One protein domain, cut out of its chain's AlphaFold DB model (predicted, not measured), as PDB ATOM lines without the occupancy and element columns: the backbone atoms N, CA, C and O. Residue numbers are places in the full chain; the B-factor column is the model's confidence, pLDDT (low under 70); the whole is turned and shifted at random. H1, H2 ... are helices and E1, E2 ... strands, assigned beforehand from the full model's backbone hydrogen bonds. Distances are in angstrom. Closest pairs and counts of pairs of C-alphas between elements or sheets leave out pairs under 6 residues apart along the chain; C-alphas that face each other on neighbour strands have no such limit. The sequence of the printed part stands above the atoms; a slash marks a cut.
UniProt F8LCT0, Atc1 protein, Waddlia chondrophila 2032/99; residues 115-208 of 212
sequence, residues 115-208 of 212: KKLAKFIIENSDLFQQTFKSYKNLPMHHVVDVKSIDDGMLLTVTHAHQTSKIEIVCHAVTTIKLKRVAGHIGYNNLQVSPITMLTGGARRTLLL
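What this domain is: This is residues 115 to 208 of the 212 residues of the protein "Atc1 protein" of Waddlia chondrophila 2032/99 (UniProt F8LCT0). Picture a long, strongly twisted antiparallel sheet, a meander of four strands E1, E2, E3 and E4, with the short helix H1 packed on it. E3 bends sharply, and the short strand E5 pairs with its first residues, at the other end from E4; the small helix H2 follows H1 off the sheet. The printed part has 94 residues, with named elements in the order H1, H2, E1, E2, E3, E4, E5; the class is mixed, helices and strands. The whole is compact, with a radius of gyration of the C-alphas of 14.1 A, yet elongated in outline, 42 by 27 by 23 A.

How they stand to each other: Start at E3, residues 167 to 182, the strand with three neighbours in this branched sheet; it bends by 79 degrees at residue 171. On one side of it find E2, residues 152 to 164, antiparallel at 162 degrees, with N 155 and O 176 2.8 A apart. On the other side lie E4, residues 186 to 192, beside residues 175 to 182, and E5, residues 205 to 207, beside residues 167 to 169. E3 and E4 are antiparallel, with N 177 and O 191 2.8 A apart; for E3 and E5, also antiparallel, look at N 206 and O 168, 2.8 A apart. E1, residues 140 to 149, is an edge strand, antiparallel to E2 at 156 degrees, with N 141 and O 160 2.7 A apart. E1 and E2, E2 and E3, and E3 and E4 are hairpins. H1, residues 115 to 123, is on the sheet; its closest C-alphas to E1 are those of Lys 115 and Val 144, 5.8 A apart. H2, residues 126 to 131, is not on the sheet. H1 and H2 are close but not clearly touching, about perpendicular at 76 degrees; their closest C-alphas, of Ile 122 and Phe 128, are 6.3 A apart. In H1 and H2 every O i to N i+4 pair is within hydrogen-bond range.

Where its parts are: Find C-alpha 167 at (13.658, 46.875, 17.929); from there E3 runs 39.0 A to C-alpha 182 at (5.027, 26.301, 49.910). E2 is 35.7 A long, E1 27.2 A and E4 17.4 A; E5 has 3 residues. H1 begins at C-alpha 115, (12.777, 36.196, 34.741), and is 12.1 A long; H2 has 6 residues.

The domain as a whole: The two C-alphas farthest apart, of Ser 164 and Ala 182, are 42.4 A apart. The printed part has no cut. The link from E4 to E5, residues 193 to 204, is long; along it residues 196 to 197 pair antiparallel with residues 172 to 173 of E3. Mean pLDDT of the printed part is 89.5, with residues 136, 201 and 208 under 70.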
ATOM      1  N   LYS A 115      11.983  35.909  35.943       96.06
ATOM      2  CA  LYS A 115      12.777  36.196  34.741       96.06
ATOM      3  C   LYS A 115      14.101  35.427  34.735       96.06
ATOM      4  O   LYS A 115      14.471  34.884  33.698       96.06
ATOM      5  N   LYS A 116      14.811  35.370  35.871       96.19
ATOM      6  CA  LYS A 116      16.057  34.589  35.996       96.19
ATOM      7  C   LYS A 116      15.785  33.088  35.895       96.19
ATOM      8  O   LYS A 116      16.504  32.406  35.175       96.19
ATOM      9  N   LEU A 117      14.724  32.608  36.545       97.38
ATOM     10  CA  LEU A 117      14.283  31.214  36.446       97.38
ATOM     11  C   LEU A 117      13.976  30.813  34.996       97.38
ATOM     12  O   LEU A 117      14.502  29.819  34.506       97.38
ATOM     13  N   ALA A 118      13.150  31.596  34.298       97.06
ATOM     14  CA  ALA A 118      12.760  31.313  32.921       97.06
ATOM     15  C   ALA A 118      13.971  31.239  31.990       97.06
ATOM     16  O   ALA A 118      14.093  30.286  31.227       97.06
ATOM     17  N   LYS A 119      14.890  32.207  32.085       94.94
ATOM     18  CA  LYS A 119      16.137  32.185  31.309       94.94
ATOM     19  C   LYS A 119      16.959  30.937  31.594       94.94
ATOM     20  O   LYS A 119      17.327  30.245  30.656       94.94
ATOM     21  N   PHE A 120      17.158  30.606  32.871       95.69
ATOM     22  CA  PHE A 120      17.893  29.408  33.265       95.69
ATOM     23  C   PHE A 120      17.284  28.140  32.653       95.69
ATOM     24  O   PHE A 120      18.005  27.345  32.064       95.69
ATOM     25  N   ILE A 121      15.963  27.964  32.739       95.38
ATOM     26  CA  ILE A 121      15.284  26.785  32.179       95.38
ATOM     27  C   ILE A 121      15.449  26.711  30.658       95.38
ATOM     28  O   ILE A 121      15.739  25.645  30.126       95.38
ATOM     29  N   ILE A 122      15.246  27.830  29.961       93.81
ATOM     30  CA  ILE A 122      15.283  27.877  28.496       93.81
ATOM     31  C   ILE A 122      16.701  27.672  27.967       93.81
ATOM     32  O   ILE A 122      16.907  26.854  27.076       93.81
ATOM     33  N   GLU A 123      17.684  28.381  28.516       90.50
ATOM     34  CA  GLU A 123      19.065  28.341  28.027       90.50
ATOM     35  C   GLU A 123      19.717  26.969  28.274       90.50
ATOM     36  O   GLU A 123      20.551  26.538  27.478       90.50
ATOM     37  N   ASN A 124      19.272  26.241  29.307       91.38
ATOM     38  CA  ASN A 124      19.693  24.865  29.600       91.38
ATOM     39  C   ASN A 124      18.792  23.790  28.954       91.38
ATOM     40  O   ASN A 124      18.920  22.611  29.280       91.38
ATOM     41  N   SER A 125      17.861  24.159  28.068       90.75
ATOM     42  CA  SER A 125      16.979  23.203  27.389       90.75
ATOM     43  C   SER A 125      17.577  22.722  26.067       90.75
ATOM     44  O   SER A 125      17.787  23.517  25.149       90.75
ATOM     45  N   ASP A 126      17.739  21.406  25.910       89.88
ATOM     46  CA  ASP A 126      18.160  20.802  24.637       89.88
ATOM     47  C   ASP A 126      17.221  21.168  23.483       89.88
ATOM     48  O   ASP A 126      17.672  21.441  22.371       89.88
ATOM     49  N   LEU A 127      15.912  21.240  23.751       87.94
ATOM     50  CA  LEU A 127      14.910  21.620  22.755       87.94
ATOM     51  C   LEU A 127      15.162  23.038  22.230       87.94
ATOM     52  O   LEU A 127      15.080  23.277  21.022       87.94
ATOM     53  N   PHE A 128      15.502  23.972  23.120       88.81
ATOM     54  CA  PHE A 128      15.859  25.335  22.738       88.81
ATOM     55  C   PHE A 128      17.142  25.358  21.904       88.81
ATOM     56  O   PHE A 128      17.154  25.936  20.814       88.81
ATOM     57  N   GLN A 129      18.187  24.663  22.356       87.62
ATOM     58  CA  GLN A 129      19.472  24.594  21.656       87.62
ATOM     59  C   GLN A 129      19.354  23.976  20.255       87.62
ATOM     60  O   GLN A 129      20.017  24.421  19.316       87.62
ATOM     61  N   GLN A 130      18.493  22.969  20.088       87.81
ATOM     62  CA  GLN A 130      18.226  22.338  18.794       87.81
ATOM     63  C   GLN A 130      17.405  23.248  17.875       87.81
ATOM     64  O   GLN A 130      17.787  23.458  16.725       87.81
ATOM     65  N   THR A 131      16.321  23.836  18.387       86.38
ATOM     66  CA  THR A 131      15.411  24.688  17.600       86.38
ATOM     67  C   THR A 131      16.111  25.944  17.091       86.38
ATOM     68  O   THR A 131      15.934  26.343  15.941       86.38
ATOM     69  N   PHE A 132      16.963  26.547  17.920       85.38
ATOM     70  CA  PHE A 132      17.690  27.766  17.578       85.38
ATOM     71  C   PHE A 132      19.140  27.510  17.148       85.38
ATOM     72  O   PHE A 132      19.936  28.445  17.093       85.38
ATOM     73  N   LYS A 133      19.491  26.274  16.763       83.88
ATOM     74  CA  LYS A 133      20.851  25.906  16.325       83.88
ATOM     75  C   LYS A 133      21.375  26.797  15.192       83.88
ATOM     76  O   LYS A 133      22.548  27.163  15.198       83.88
ATOM     77  N   SER A 134      20.514  27.179  14.248       78.31
ATOM     78  CA  SER A 134      20.866  28.069  13.127       78.31
ATOM     79  C   SER A 134      21.057  29.534  13.542       78.31
ATOM     80  O   SER A 134      21.605  30.321  12.779       78.31
ATOM     81  N   TYR A 135      20.640  29.898  14.758       73.19
ATOM     82  CA  TYR A 135      20.755  31.236  15.339       73.19
ATOM     83  C   TYR A 135      21.906  31.339  16.354       73.19
ATOM     84  O   TYR A 135      21.994  32.339  17.053       73.19
ATOM     85  N   LYS A 136      22.805  30.344  16.438       67.25
ATOM     86  CA  LYS A 136      23.895  30.279  17.439       67.25
ATOM     87  C   LYS A 136      24.766  31.536  17.542       67.25
ATOM     88  O   LYS A 136      25.281  31.817  18.617       67.25
ATOM     89  N   ASN A 137      24.914  32.284  16.450       73.81
ATOM     90  CA  ASN A 137      25.736  33.498  16.404       73.81
ATOM     91  C   ASN A 137      24.928  34.790  16.623       73.81
ATOM     92  O   ASN A 137      25.493  35.879  16.556       73.81
ATOM     93  N   LEU A 138      23.617  34.688  16.855       78.00
ATOM     94  CA  LEU A 138      22.736  35.825  17.100       78.00
ATOM     95  C   LEU A 138      22.291  35.819  18.568       78.00
ATOM     96  O   LEU A 138      21.706  34.831  19.018       78.00
ATOM     97  N   PRO A 139      22.525  36.905  19.326       80.62
ATOM     98  CA  PRO A 139      22.083  36.978  20.710       80.62
ATOM     99  C   PRO A 139      20.552  36.921  20.772       80.62
ATOM    100  O   PRO A 139      19.850  37.783  20.236       80.62
ATOM    101  N   MET A 140      20.031  35.884  21.430       86.31
ATOM    102  CA  MET A 140      18.599  35.733  21.663       86.31
ATOM    103  C   MET A 140      18.207  36.451  22.957       86.31
ATOM    104  O   MET A 140      18.748  36.206  24.032       86.31
ATOM    105  N   HIS A 141      17.222  37.329  22.859       89.38
ATOM    106  CA  HIS A 141      16.573  37.987  23.977       89.38
ATOM    107  C   HIS A 141      15.369  37.163  24.438       89.38
ATOM    108  O   HIS A 141      14.534  36.728  23.643       89.38
ATOM    109  N   HIS A 142      15.258  36.994  25.755       92.00
ATOM    110  CA  HIS A 142      14.110  36.371  26.407       92.00
ATOM    111  C   HIS A 142      13.299  37.436  27.141       92.00
ATOM    112  O   HIS A 142      13.708  37.930  28.201       92.00
ATOM    113  N   VAL A 143      12.155  37.796  26.561       92.75
ATOM    114  CA  VAL A 143      11.156  38.659  27.200       92.75
ATOM    115  C   VAL A 143      10.198  37.755  27.964       92.75
ATOM    116  O   VAL A 143       9.588  36.870  27.375       92.75
ATOM    117  N   VAL A 144      10.114  37.942  29.280       95.31
ATOM    118  CA  VAL A 144       9.353  37.063  30.174       95.31
ATOM    119  C   VAL A 144       8.168  37.837  30.731       95.31
ATOM    120  O   VAL A 144       8.367  38.790  31.482       95.31
ATOM    121  N   ASP A 145       6.965  37.411  30.366       96.06
ATOM    122  CA  ASP A 145       5.710  37.832  30.989       96.06
ATOM    123  C   ASP A 145       5.328  36.824  32.078       96.06
ATOM    124  O   ASP A 145       5.489  35.617  31.889       96.06
ATOM    125  N   VAL A 146       4.859  37.302  33.229       96.00
ATOM    126  CA  VAL A 146       4.574  36.465  34.404       96.00
ATOM    127  C   VAL A 146       3.141  36.704  34.840       96.00
ATOM    128  O   VAL A 146       2.764  37.832  35.151       96.00
ATOM    129  N   LYS A 147       2.352  35.633  34.902       96.62
ATOM    130  CA  LYS A 147       0.954  35.672  35.328       96.62
ATOM    131  C   LYS A 147       0.709  34.686  36.456       96.62
ATOM    132  O   LYS A 147       1.036  33.505  36.334       96.62
ATOM    133  N   SER A 148       0.087  35.168  37.524       93.50
ATOM    134  CA  SER A 148      -0.485  34.300  38.548       93.50
ATOM    135  C   SER A 148      -1.659  33.527  37.952       93.50
ATOM    136  O   SER A 148      -2.520  34.107  37.292       93.50
ATOM    137  N   ILE A 149      -1.687  32.226  38.199       92.56
ATOM    138  CA  ILE A 149      -2.813  31.329  37.914       92.56
ATOM    139  C   ILE A 149      -3.231  30.668  39.235       92.56
ATOM    140  O   ILE A 149      -2.450  30.698  40.185       92.56
ATOM    141  N   ASP A 150      -4.428  30.082  39.309       83.56
ATOM    142  CA  ASP A 150      -5.070  29.625  40.561       83.56
ATOM    143  C   ASP A 150      -4.111  28.988  41.585       83.56
ATOM    144  O   ASP A 150      -4.056  29.399  42.750       83.56
ATOM    145  N   ASP A 151      -3.305  28.026  41.125       86.00
ATOM    146  CA  ASP A 151      -2.397  27.232  41.958       86.00
ATOM    147  C   ASP A 151      -0.917  27.495  41.662       86.00
ATOM    148  O   ASP A 151      -0.070  26.677  42.018       86.00
ATOM    149  N   GLY A 152      -0.553  28.591  40.994       94.44
ATOM    150  CA  GLY A 152       0.839  28.766  40.592       94.44
ATOM    151  C   GLY A 152       1.145  29.949  39.691       94.44
ATOM    152  O   GLY A 152       0.550  31.018  39.803       94.44
ATOM    153  N   MET A 153       2.127  29.750  38.816       96.88
ATOM    154  CA  MET A 153       2.640  30.779  37.916       96.88
ATOM    155  C   MET A 153       2.715  30.249  36.489       96.88
ATOM    156  O   MET A 153       3.199  29.142  36.245       96.88
ATOM    157  N   LEU A 154       2.267  31.072  35.546       97.69
ATOM    158  CA  LEU A 154       2.470  30.897  34.117       97.69
ATOM    159  C   LEU A 154       3.463  31.954  33.640       97.69
ATOM    160  O   LEU A 154       3.185  33.152  33.689       97.69
ATOM    161  N   LEU A 155       4.616  31.506  33.160       98.12
ATOM    162  CA  LEU A 155       5.627  32.359  32.561       98.12
ATOM    163  C   LEU A 155       5.545  32.187  31.049       98.12
ATOM    164  O   LEU A 155       5.651  31.069  30.545       98.12
ATOM    165  N   THR A 156       5.383  33.282  30.321       97.44
ATOM    166  CA  THR A 156       5.422  33.290  28.858       97.44
ATOM    167  C   THR A 156       6.744  33.893  28.418       97.44
ATOM    168  O   THR A 156       6.998  35.077  28.625       97.44
ATOM    169  N   VAL A 157       7.604  33.067  27.831       96.62
ATOM    170  CA  VAL A 157       8.917  33.460  27.326       96.62
ATOM    171  C   VAL A 157       8.813  33.699  25.831       96.62
ATOM    172  O   VAL A 157       8.616  32.770  25.052       96.62
ATOM    173  N   THR A 158       8.970  34.951  25.424       94.75
ATOM    174  CA  THR A 158       9.096  35.322  24.017       94.75
ATOM    175  C   THR A 158      10.572  35.341  23.645       94.75
ATOM    176  O   THR A 158      11.365  36.067  24.254       94.75
ATOM    177  N   HIS A 159      10.938  34.532  22.655       92.81
ATOM    178  CA  HIS A 159      12.281  34.466  22.090       92.81
ATOM    179  C   HIS A 159      12.359  35.460  20.937       92.81
ATOM    180  O   HIS A 159      11.632  35.331  19.949       92.81
ATOM    181  N   ALA A 160      13.209  36.466  21.076       90.81
ATOM    182  CA  ALA A 160      13.351  37.536  20.105       90.81
ATOM    183  C   ALA A 160      14.825  37.801  19.814       90.81
ATOM    184  O   ALA A 160      15.672  37.624  20.677       90.81
ATOM    185  N   HIS A 161      15.134  38.271  18.617       88.06
ATOM    186  CA  HIS A 161      16.466  38.779  18.292       88.06
ATOM    187  C   HIS A 161      16.385  40.286  18.116       88.06
ATOM    188  O   HIS A 161      15.361  40.808  17.671       88.06
ATOM    189  N   GLN A 162      17.462  40.972  18.461       85.12
ATOM    190  CA  GLN A 162      17.574  42.394  18.211       85.12
ATOM    191  C   GLN A 162      17.873  42.640  16.731       85.12
ATOM    192  O   GLN A 162      18.803  42.058  16.178       85.12
ATOM    193  N   THR A 163      17.068  43.487  16.091       83.31
ATOM    194  CA  THR A 163      17.240  43.879  14.681       83.31
ATOM    195  C   THR A 163      17.783  45.292  14.544       83.31
ATOM    196  O   THR A 163      18.466  45.601  13.572       83.31
ATOM    197  N   SER A 164      17.522  46.149  15.530       81.19
ATOM    198  CA  SER A 164      18.071  47.499  15.623       81.19
ATOM    199  C   SER A 164      18.263  47.881  17.092       81.19
ATOM    200  O   SER A 164      17.878  47.139  17.995       81.19
ATOM    201  N   LYS A 165      18.847  49.050  17.382       78.56
ATOM    202  CA  LYS A 165      19.043  49.510  18.774       78.56
ATOM    203  C   LYS A 165      17.746  49.570  19.589       78.56
ATOM    204  O   LYS A 165      17.801  49.446  20.807       78.56
ATOM    205  N   ILE A 166      16.612  49.746  18.916       81.25
ATOM    206  CA  ILE A 166      15.307  49.970  19.536       81.25
ATOM    207  C   ILE A 166      14.288  48.882  19.199       81.25
ATOM    208  O   ILE A 166      13.192  48.929  19.732       81.25
ATOM    209  N   GLU A 167      14.615  47.898  18.361       85.19
ATOM    210  CA  GLU A 167      13.658  46.875  17.929       85.19
ATOM    211  C   GLU A 167      14.172  45.467  18.183       85.19
ATOM    212  O   GLU A 167      15.312  45.113  17.865       85.19
ATOM    213  N   ILE A 168      13.267  44.645  18.702       87.06
ATOM    214  CA  ILE A 168      13.422  43.201  18.767       87.06
ATOM    215  C   ILE A 168      12.304  42.551  17.969       87.06
ATOM    216  O   ILE A 168      11.137  42.930  18.060       87.06
ATOM    217  N   VAL A 169      12.652  41.529  17.206       87.88
ATOM    218  CA  VAL A 169      11.687  40.765  16.430       87.88
ATOM    219  C   VAL A 169      11.504  39.400  17.075       87.88
ATOM    220  O   VAL A 169      12.458  38.631  17.230       87.88
ATOM    221  N   CYS A 170      10.258  39.118  17.445       89.38
ATOM    222  CA  CYS A 170       9.832  37.915  18.147       89.38
ATOM    223  C   CYS A 170       9.696  36.752  17.171       89.38
ATOM    224  O   CYS A 170       8.962  36.853  16.191       89.38
ATOM    225  N   HIS A 171      10.363  35.642  17.461       87.94
ATOM    226  CA  HIS A 171      10.396  34.455  16.606       87.94
ATOM    227  C   HIS A 171       9.595  33.295  17.148       87.94
ATOM    228  O   HIS A 171       9.096  32.489  16.375       87.94
ATOM    229  N   ALA A 172       9.525  33.169  18.467       91.81
ATOM    230  CA  ALA A 172       8.850  32.050  19.087       91.81
ATOM    231  C   ALA A 172       8.376  32.395  20.486       91.81
ATOM    232  O   ALA A 172       8.854  33.345  21.114       91.81
ATOM    233  N   VAL A 173       7.482  31.558  20.991       94.31
ATOM    234  CA  VAL A 173       6.997  31.606  22.363       94.31
ATOM    235  C   VAL A 173       7.117  30.226  22.991       94.31
ATOM    236  O   VAL A 173       6.769  29.218  22.376       94.31
ATOM    237  N   THR A 174       7.571  30.205  24.237       95.94
ATOM    238  CA  THR A 174       7.531  29.036  25.117       95.94
ATOM    239  C   THR A 174       6.821  29.422  26.399       95.94
ATOM    240  O   THR A 174       7.004  30.525  26.911       95.94
ATOM    241  N   THR A 175       6.017  28.519  26.946       97.00
ATOM    242  CA  THR A 175       5.379  28.720  28.247       97.00
ATOM    243  C   THR A 175       5.985  27.793  29.286       97.00
ATOM    244  O   THR A 175       6.335  26.651  28.990       97.00
ATOM    245  N   ILE A 176       6.115  28.297  30.508       97.62
ATOM    246  CA  ILE A 176       6.568  27.544  31.669       97.62
ATOM    247  C   ILE A 176       5.467  27.634  32.718       97.62
ATOM    248  O   ILE A 176       5.095  28.730  33.139       97.62
ATOM    249  N   LYS A 177       4.940  26.487  33.136       97.62
ATOM    250  CA  LYS A 177       3.971  26.382  34.226       97.62
ATOM    251  C   LYS A 177       4.673  25.860  35.469       97.62
ATOM    252  O   LYS A 177       5.455  24.914  35.401       97.62
ATOM    253  N   LEU A 178       4.374  26.496  36.591       97.56
ATOM    254  CA  LEU A 178       4.858  26.137  37.917       97.56
ATOM    255  C   LEU A 178       3.659  25.999  38.839       97.56
ATOM    256  O   LEU A 178       2.795  26.878  38.837       97.56
ATOM    257  N   LYS A 179       3.629  24.954  39.662       97.06
ATOM    258  CA  LYS A 179       2.626  24.798  40.717       97.06
ATOM    259  C   LYS A 179       3.219  25.238  42.051       97.06
ATOM    260  O   LYS A 179       4.320  24.836  42.408       97.06
ATOM    261  N   ARG A 180       2.509  26.091  42.780       96.88
ATOM    262  CA  ARG A 180       2.892  26.580  44.105       96.88
ATOM    263  C   ARG A 180       2.614  25.505  45.149       96.88
ATOM    264  O   ARG A 180       1.535  24.917  45.161       96.88
ATOM    265  N   VAL A 181       3.576  25.272  46.036       96.06
ATOM    266  CA  VAL A 181       3.476  24.233  47.078       96.06
ATOM    267  C   VAL A 181       3.814  24.713  48.481       96.06
ATOM    268  O   VAL A 181       3.315  24.130  49.442       96.06
ATOM    269  N   ALA A 182       4.606  25.780  48.614       95.06
ATOM    270  CA  ALA A 182       5.027  26.301  49.910       95.06
ATOM    271  C   ALA A 182       5.259  27.813  49.857       95.06
ATOM    272  O   ALA A 182       6.115  28.300  49.114       95.06
ATOM    273  N   GLY A 183       4.512  28.571  50.656       94.56
ATOM    274  CA  GLY A 183       4.524  30.026  50.597       94.56
ATOM    275  C   GLY A 183       4.128  30.557  49.220       94.56
ATOM    276  O   GLY A 183       3.593  29.836  48.378       94.56
ATOM    277  N   HIS A 184       4.498  31.808  48.951       95.62
ATOM    278  CA  HIS A 184       4.501  32.382  47.600       95.62
ATOM    279  C   HIS A 184       5.848  32.226  46.879       95.62
ATOM    280  O   HIS A 184       6.051  32.812  45.814       95.62
ATOM    281  N   ILE A 185       6.757  31.422  47.437       96.25
ATOM    282  CA  ILE A 185       8.140  31.304  46.963       96.25
ATOM    283  C   ILE A 185       8.509  29.902  46.469       96.25
ATOM    284  O   ILE A 185       9.414  29.782  45.649       96.25
ATOM    285  N   GLY A 186       7.838  28.851  46.949       96.88
ATOM    286  CA  GLY A 186       8.161  27.454  46.662       96.88
ATOM    287  C   GLY A 186       7.253  26.848  45.597       96.88
ATOM    288  O   GLY A 186       6.025  26.830  45.741       96.88
ATOM    289  N   TYR A 187       7.872  26.307  44.551       97.62
ATOM    290  CA  TYR A 187       7.214  25.769  43.365       97.62
ATOM    291  C   TYR A 187       7.691  24.352  43.036       97.62
ATOM    292  O   TYR A 187       8.834  23.985  43.308       97.62
ATOM    293  N   ASN A 188       6.825  23.562  42.411       95.56
ATOM    294  CA  ASN A 188       7.129  22.246  41.857       95.56
ATOM    295  C   ASN A 188       6.431  22.043  40.500       95.56
ATOM    296  O   ASN A 188       5.818  22.975  39.963       95.56
ATOM    297  N   ASN A 189       6.515  20.816  39.970       92.88
ATOM    298  CA  ASN A 189       5.845  20.396  38.737       92.88
ATOM    299  C   ASN A 189       6.149  21.363  37.584       92.88
ATOM    300  O   ASN A 189       5.248  21.947  36.976       92.88
ATOM    301  N   LEU A 190       7.445  21.575  37.341       94.81
ATOM    302  CA  LEU A 190       7.928  22.390  36.239       94.81
ATOM    303  C   LEU A 190       7.493  21.764  34.908       94.81
ATOM    304  O   LEU A 190       7.972  20.698  34.530       94.81
ATOM    305  N   GLN A 191       6.625  22.459  34.177       95.25
ATOM    306  CA  GLN A 191       6.175  22.039  32.852       95.25
ATOM    307  C   GLN A 191       6.553  23.093  31.822       95.25
ATOM    308  O   GLN A 191       6.115  24.240  31.909       95.25
ATOM    309  N   VAL A 192       7.350  22.699  30.835       95.81
ATOM    310  CA  VAL A 192       7.762  23.558  29.721       95.81
ATOM    311  C   VAL A 192       7.010  23.107  28.476       95.81
ATOM    312  O   VAL A 192       7.037  21.926  28.134       95.81
ATOM    313  N   SER A 193       6.304  24.021  27.812       94.81
ATOM    314  CA  SER A 193       5.626  23.700  26.553       94.81
ATOM    315  C   SER A 193       6.631  23.510  25.413       94.81
ATOM    316  O   SER A 193       7.743  24.037  25.480       94.81
ATOM    317  N   PRO A 194       6.236  22.858  24.308       92.62
ATOM    318  CA  PRO A 194       6.981  22.951  23.060       92.62
ATOM    319  C   PRO A 194       7.171  24.411  22.623       92.62
ATOM    320  O   PRO A 194       6.355  25.286  22.945       92.62
ATOM    321  N   ILE A 195       8.239  24.656  21.867       92.88
ATOM    322  CA  ILE A 195       8.526  25.968  21.283       92.88
ATOM    323  C   ILE A 195       7.544  26.206  20.138       92.88
ATOM    324  O   ILE A 195       7.492  25.440  19.178       92.88
ATOM    325  N   THR A 196       6.768  27.282  20.231       92.62
ATOM    326  CA  THR A 196       5.812  27.674  19.192       92.62
ATOM    327  C   THR A 196       6.424  28.762  18.325       92.62
ATOM    328  O   THR A 196       6.611  29.886  18.791       92.62
ATOM    329  N   MET A 197       6.731  28.442  17.067       90.75
ATOM    330  CA  MET A 197       7.264  29.412  16.108       90.75
ATOM    331  C   MET A 197       6.185  30.418  15.692       90.75
ATOM    332  O   MET A 197       5.073  30.046  15.327       90.75
ATOM    333  N   LEU A 198       6.533  31.700  15.716       86.88
ATOM    334  CA  LEU A 198       5.709  32.796  15.225       86.88
ATOM    335  C   LEU A 198       5.997  32.996  13.734       86.88
ATOM    336  O   LEU A 198       7.085  33.426  13.350       86.88
ATOM    337  N   THR A 199       5.021  32.685  12.886       81.38
ATOM    338  CA  THR A 199       5.122  32.819  11.426       81.38
ATOM    339  C   THR A 199       4.144  33.871  10.897       81.38
ATOM    340  O   THR A 199       3.136  34.184  11.533       81.38
ATOM    341  N   GLY A 200       4.453  34.454   9.733       76.25
ATOM    342  CA  GLY A 200       3.593  35.442   9.070       76.25
ATOM    343  C   GLY A 200       3.165  36.589   9.996       76.25
ATOM    344  O   GLY A 200       3.991  37.161  10.704       76.25
ATOM    345  N   GLY A 201       1.862  36.888  10.028       68.00
ATOM    346  CA  GLY A 201       1.277  37.954  10.855       68.00
ATOM    347  C   GLY A 201       1.340  37.732  12.375       68.00
ATOM    348  O   GLY A 201       1.032  38.647  13.134       68.00
ATOM    349  N   ALA A 202       1.750  36.547  12.846       73.50
ATOM    350  CA  ALA A 202       1.994  36.300  14.269       73.50
ATOM    351  C   ALA A 202       3.382  36.785  14.724       73.50
ATOM    352  O   ALA A 202       3.619  36.925  15.928       73.50
ATOM    353  N   ARG A 203       4.299  37.055  13.783       78.50
ATOM    354  CA  ARG A 203       5.616  37.633  14.061       78.50
ATOM    355  C   ARG A 203       5.439  39.095  14.461       78.50
ATOM    356  O   ARG A 203       4.850  39.879  13.725       78.50
ATOM    357  N   ARG A 204       5.940  39.464  15.640       82.25
ATOM    358  CA  ARG A 204       5.785  40.817  16.193       82.25
ATOM    359  C   ARG A 204       7.138  41.483  16.360       82.25
ATOM    360  O   ARG A 204       8.073  40.861  16.867       82.25
ATOM    361  N   THR A 205       7.212  42.754  15.991       81.94
ATOM    362  CA  THR A 205       8.303  43.640  16.396       81.94
ATOM    363  C   THR A 205       7.884  44.328  17.685       81.94
ATOM    364  O   THR A 205       6.793  44.888  17.765       81.94
ATOM    365  N   LEU A 206       8.724  44.248  18.708       81.31
ATOM    366  CA  LEU A 206       8.564  45.017  19.934       81.31
ATOM    367  C   LEU A 206       9.632  46.100  19.956       81.31
ATOM    368  O   LEU A 206      10.776  45.860  19.564       81.31
ATOM    369  N   LEU A 207       9.262  47.272  20.459       78.81
ATOM    370  CA  LEU A 207      10.232  48.303  20.768       78.81
ATOM    371  C   LEU A 207      10.903  47.957  22.102       78.81
ATOM    372  O   LEU A 207      10.227  47.715  23.105       78.81
ATOM    373  N   LEU A 208      12.235  47.923  22.120       67.50
ATOM    374  CA  LEU A 208      13.025  47.995  23.343       67.50
ATOM    375  C   LEU A 208      12.710  49.353  23.966       67.50
ATOM    376  O   LEU A 208      13.229  50.375  23.528       67.50
TER     377      LEU A 208